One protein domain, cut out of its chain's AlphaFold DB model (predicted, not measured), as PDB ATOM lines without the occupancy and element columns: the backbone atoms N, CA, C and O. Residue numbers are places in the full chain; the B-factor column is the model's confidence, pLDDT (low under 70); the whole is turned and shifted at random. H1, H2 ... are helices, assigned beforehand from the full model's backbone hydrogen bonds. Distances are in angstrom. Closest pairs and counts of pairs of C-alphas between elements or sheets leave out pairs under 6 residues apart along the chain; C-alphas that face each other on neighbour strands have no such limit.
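This is residues 50 to 90 of the 92 residues of an uncharacterized protein of Paenibacillus borealis (UniProt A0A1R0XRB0). Three helices are strung out one after another with no shared core: H1 and the longer H2 make a corner at their tight link, and a six-residue stretch leads on to H3, which touches no other helix. The printed part has 41 residues, with H1, H2 and H3 in that order and no named strand, and is all helix. It is extended, with a radius of gyration of the C-alphas of 14.3 A, and spans 42 by 19 by 14 A.

H1, residues 50 to 57, and H2, residues 59 to 73, only just touch, only at the corner, with 3 pairs of C-alphas within 8 A; H2 does so with residues 61 to 62 alone. The closest C-alphas, of Asp 56 and Ala 62, are 5.6 A apart. Their lines are about perpendicular, at 85 degrees. H3, residues 80 to 89, is apart from both. In H1, H2 and H3 every O i to N i+4 pair is within hydrogen-bond range.

H1 begins at C-alpha 50 (133.908, 151.703, 63.409) and is 10.6 A long. H2 measures 21.2 A. H3 measures 14.2 A and ends at C-alpha 89 (140.854, 112.961, 44.900).

The farthest C-alphas, of Ala 50 and Asn 89, are 43.5 A apart. The printed part has no cut and no long link, and no printed residue is under 70 in pLDDT.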
ATOM      1  N   ALA A  50     134.542 152.178  62.182       73.19
ATOM      2  CA  ALA A  50     133.908 151.703  63.409       73.19
ATOM      3  C   ALA A  50     133.584 150.199  63.352       73.19
ATOM      4  O   ALA A  50     133.888 149.477  64.291       73.19
ATOM      5  N   GLN A  51     133.047 149.714  62.230       76.88
ATOM      6  CA  GLN A  51     132.739 148.291  62.039       76.88
ATOM      7  C   GLN A  51     134.003 147.426  61.951       76.88
ATOM      8  O   GLN A  51     134.013 146.303  62.440       76.88
ATOM      9  N   ILE A  52     135.084 147.945  61.359       79.94
ATOM     10  CA  ILE A  52     136.387 147.262  61.366       79.94
ATOM     11  C   ILE A  52     136.919 147.159  62.800       79.94
ATOM     12  O   ILE A  52     137.365 146.092  63.205       79.94
ATOM     13  N   ALA A  53     136.808 148.231  63.591       81.50
ATOM     14  CA  ALA A  53     137.248 148.222  64.984       81.50
ATOM     15  C   ALA A  53     136.452 147.235  65.857       81.50
ATOM     16  O   ALA A  53     137.014 146.646  66.776       81.50
ATOM     17  N   GLU A  54     135.163 147.036  65.570       82.50
ATOM     18  CA  GLU A  54     134.342 146.011  66.226       82.50
ATOM     19  C   GLU A  54     134.803 144.588  65.876       82.50
ATOM     20  O   GLU A  54     134.906 143.753  66.771       82.50
ATOM     21  N   LEU A  55     135.139 144.320  64.608       82.50
ATOM     22  CA  LEU A  55     135.669 143.017  64.180       82.50
ATOM     23  C   LEU A  55     137.067 142.739  64.746       82.50
ATOM     24  O   LEU A  55     137.347 141.615  65.151       82.50
ATOM     25  N   ASP A  56     137.930 143.754  64.814       81.44
ATOM     26  CA  ASP A  56     139.268 143.638  65.408       81.44
ATOM     27  C   ASP A  56     139.219 143.414  66.932       81.44
ATOM     28  O   ASP A  56     140.168 142.883  67.512       81.44
ATOM     29  N   ALA A  57     138.133 143.825  67.596       88.25
ATOM     30  CA  ALA A  57     137.933 143.619  69.028       88.25
ATOM     31  C   ALA A  57     137.440 142.203  69.376       88.25
ATOM     32  O   ALA A  57     137.536 141.801  70.540       88.25
ATOM     33  N   ASP A  58     136.925 141.449  68.399       93.56
ATOM     34  CA  ASP A  58     136.511 140.063  68.598       93.56
ATOM     35  C   ASP A  58     137.748 139.137  68.624       93.56
ATOM     36  O   ASP A  58     138.504 139.075  67.649       93.56
ATOM     37  N   PRO A  59     137.988 138.403  69.728       89.62
ATOM     38  CA  PRO A  59     139.189 137.587  69.883       89.62
ATOM     39  C   PRO A  59     139.253 136.393  68.921       89.62
ATOM     40  O   PRO A  59     140.353 135.979  68.556       89.62
ATOM     41  N   GLU A  60     138.115 135.833  68.506       92.94
ATOM     42  CA  GLU A  60     138.065 134.719  67.553       92.94
ATOM     43  C   GLU A  60     138.412 135.214  66.144       92.94
ATOM     44  O   GLU A  60     139.238 134.620  65.446       92.94
ATOM     45  N   ILE A  61     137.852 136.363  65.758       89.75
ATOM     46  CA  ILE A  61     138.136 136.999  64.468       89.75
ATOM     47  C   ILE A  61     139.590 137.469  64.396       89.75
ATOM     48  O   ILE A  61     140.270 137.226  63.393       89.75
ATOM     49  N   ALA A  62     140.103 138.090  65.459       88.19
ATOM     50  CA  ALA A  62     141.492 138.528  65.533       88.19
ATOM     51  C   ALA A  62     142.471 137.353  65.363       88.19
ATOM     52  O   ALA A  62     143.467 137.469  64.640       88.19
ATOM     53  N   GLU A  63     142.168 136.211  65.983       91.56
ATOM     54  CA  GLU A  63     142.974 135.000  65.862       91.56
ATOM     55  C   GLU A  63     142.920 134.422  64.443       91.56
ATOM     56  O   GLU A  63     143.967 134.193  63.833       91.56
ATOM     57  N   MET A  64     141.725 134.297  63.858       91.25
ATOM     58  CA  MET A  64     141.544 133.847  62.474       91.25
ATOM     59  C   MET A  64     142.324 134.723  61.475       91.25
ATOM     60  O   MET A  64     142.987 134.210  60.565       91.25
ATOM     61  N   ILE A  65     142.294 136.050  61.643       88.56
ATOM     62  CA  ILE A  65     143.058 136.994  60.812       88.56
ATOM     63  C   ILE A  65     144.564 136.776  60.991       88.56
ATOM     64  O   ILE A  65     145.318 136.812  60.014       88.56
ATOM     65  N   ARG A  66     145.026 136.560  62.228       89.38
ATOM     66  CA  ARG A  66     146.442 136.328  62.543       89.38
ATOM     67  C   ARG A  66     146.962 135.055  61.878       89.38
ATOM     68  O   ARG A  66     148.034 135.089  61.269       89.38
ATOM     69  N   GLU A  67     146.217 133.959  61.971       91.19
ATOM     70  CA  GLU A  67     146.567 132.689  61.329       91.19
ATOM     71  C   GLU A  67     146.566 132.813  59.807       91.19
ATOM     72  O   GLU A  67     147.556 132.470  59.163       91.19
ATOM     73  N   SER A  68     145.534 133.442  59.245       87.81
ATOM     74  CA  SER A  68     145.443 133.687  57.804       87.81
ATOM     75  C   SER A  68     146.628 134.510  57.283       87.81
ATOM     76  O   SER A  68     147.219 134.180  56.257       87.81
ATOM     77  N   LYS A  69     147.042 135.566  58.003       89.44
ATOM     78  CA  LYS A  69     148.228 136.366  57.647       89.44
ATOM     79  C   LYS A  69     149.503 135.528  57.654       89.44
ATOM     80  O   LYS A  69     150.325 135.671  56.749       89.44
ATOM     81  N   ARG A  70     149.680 134.666  58.661       89.69
ATOM     82  CA  ARG A  70     150.820 133.742  58.733       89.69
ATOM     83  C   ARG A  70     150.831 132.821  57.513       89.69
ATOM     84  O   ARG A  70     151.855 132.725  56.843       89.69
ATOM     85  N   ASP A  71     149.705 132.200  57.201       87.94
ATOM     86  CA  ASP A  71     149.613 131.221  56.120       87.94
ATOM     87  C   ASP A  71     149.856 131.872  54.749       87.94
ATOM     88  O   ASP A  71     150.575 131.314  53.919       87.94
ATOM     89  N   ILE A  72     149.390 133.111  54.555       87.00
ATOM     90  CA  ILE A  72     149.700 133.916  53.366       87.00
ATOM     91  C   ILE A  72     151.200 134.201  53.252       87.00
ATOM     92  O   ILE A  72     151.786 133.988  52.190       87.00
ATOM     93  N   MET A  73     151.845 134.657  54.332       84.81
ATOM     94  CA  MET A  73     153.283 134.967  54.324       84.81
ATOM     95  C   MET A  73     154.152 133.738  54.044       84.81
ATOM     96  O   MET A  73     155.201 133.859  53.415       84.81
ATOM     97  N   HIS A  74     153.721 132.562  54.499       87.38
ATOM     98  CA  HIS A  74     154.434 131.307  54.274       87.38
ATOM     99  C   HIS A  74     154.050 130.609  52.961       87.38
ATOM    100  O   HIS A  74     154.597 129.550  52.660       87.38
ATOM    101  N   GLY A  75     153.155 131.197  52.158       80.19
ATOM    102  CA  GLY A  75     152.702 130.611  50.897       80.19
ATOM    103  C   GLY A  75     151.825 129.368  51.071       80.19
ATOM    104  O   GLY A  75     151.577 128.662  50.096       80.19
ATOM    105  N   SER A  76     151.323 129.117  52.282       81.06
ATOM    106  CA  SER A  76     150.384 128.043  52.625       81.06
ATOM    107  C   SER A  76     148.957 128.382  52.168       81.06
ATOM    108  O   SER A  76     147.995 128.227  52.913       81.06
ATOM    109  N   ILE A  77     148.814 128.890  50.942       81.94
ATOM    110  CA  ILE A  77     147.535 129.285  50.351       81.94
ATOM    111  C   ILE A  77     147.141 128.219  49.334       81.94
ATOM    112  O   ILE A  77     147.830 128.009  48.335       81.94
ATOM    113  N   ILE A  78     146.009 127.564  49.567       82.56
ATOM    114  CA  ILE A  78     145.433 126.614  48.616       82.56
ATOM    115  C   ILE A  78     144.502 127.399  47.692       82.56
ATOM    116  O   ILE A  78     143.552 128.037  48.145       82.56
ATOM    117  N   SER A  79     144.759 127.372  46.384       86.38
ATOM    118  CA  SER A  79     143.823 127.962  45.422       86.38
ATOM    119  C   SER A  79     142.510 127.178  45.390       86.38
ATOM    120  O   SER A  79     142.491 125.965  45.600       86.38
ATOM    121  N   SER A  80     141.405 127.831  45.022       87.69
ATOM    122  CA  SER A  80     140.106 127.153  44.903       87.69
ATOM    123  C   SER A  80     140.156 125.954  43.952       87.69
ATOM    124  O   SER A  80     139.508 124.945  44.200       87.69
ATOM    125  N   LYS A  81     140.970 126.023  42.888       88.31
ATOM    126  CA  LYS A  81     141.177 124.897  41.970       88.31
ATOM    127  C   LYS A  81     141.860 123.716  42.665       88.31
ATOM    128  O   LYS A  81     141.370 122.600  42.559       88.31
ATOM    129  N   GLN A  82     142.941 123.969  43.403       84.88
ATOM    130  CA  GLN A  82     143.645 122.929  44.161       84.88
ATOM    131  C   GLN A  82     142.745 122.304  45.228       84.88
ATOM    132  O   GLN A  82     142.727 121.090  45.358       84.88
ATOM    133  N   MET A  83     141.941 123.108  45.928       88.00
ATOM    134  CA  MET A  83     140.970 122.599  46.897       88.00
ATOM    135  C   MET A  83     139.929 121.685  46.232       88.00
ATOM    136  O   MET A  83     139.659 120.598  46.734       88.00
ATOM    137  N   ILE A  84     139.373 122.087  45.082       88.75
ATOM    138  CA  ILE A  84     138.425 121.258  44.319       88.75
ATOM    139  C   ILE A  84     139.070 119.936  43.894       88.75
ATOM    140  O   ILE A  84     138.429 118.889  43.981       88.75
ATOM    141  N   ASP A  85     140.320 119.976  43.439       89.25
ATOM    142  CA  ASP A  85     141.040 118.785  42.998       89.25
ATOM    143  C   ASP A  85     141.353 117.845  44.182       89.25
ATOM    144  O   ASP A  85     141.111 116.646  44.074       89.25
ATOM    145  N   MET A  86     141.755 118.374  45.344       88.50
ATOM    146  CA  MET A  86     141.967 117.585  46.571       88.50
ATOM    147  C   MET A  86     140.676 116.907  47.056       88.50
ATOM    148  O   MET A  86     140.691 115.726  47.397       88.50
ATOM    149  N   ILE A  87     139.538 117.613  47.018       89.44
ATOM    150  CA  ILE A  87     138.223 117.033  47.350       89.44
ATOM    151  C   ILE A  87     137.867 115.916  46.364       89.44
ATOM    152  O   ILE A  87     137.413 114.847  46.770       89.44
ATOM    153  N   ARG A  88     138.078 116.136  45.060       87.31
ATOM    154  CA  ARG A  88     137.811 115.124  44.024       87.31
ATOM    155  C   ARG A  88     138.680 113.879  44.181       87.31
ATOM    156  O   ARG A  88     138.219 112.792  43.843       87.31
ATOM    157  N   ASN A  89     139.896 114.042  44.693       90.31
ATOM    158  CA  ASN A  89     140.854 112.961  44.900       90.31
ATOM    159  C   ASN A  89     140.722 112.278  46.277       90.31
ATOM    160  O   ASN A  89     141.373 111.260  46.498       90.31
ATOM    161  N   GLY A  90     139.879 112.791  47.185       85.12
ATOM    162  CA  GLY A  90     139.720 112.256  48.544       85.12
ATOM    163  C   GLY A  90     140.916 112.534  49.466       85.12
ATOM    164  O   GLY A  90     141.189 111.754  50.372       85.12
TER     165      GLY A  90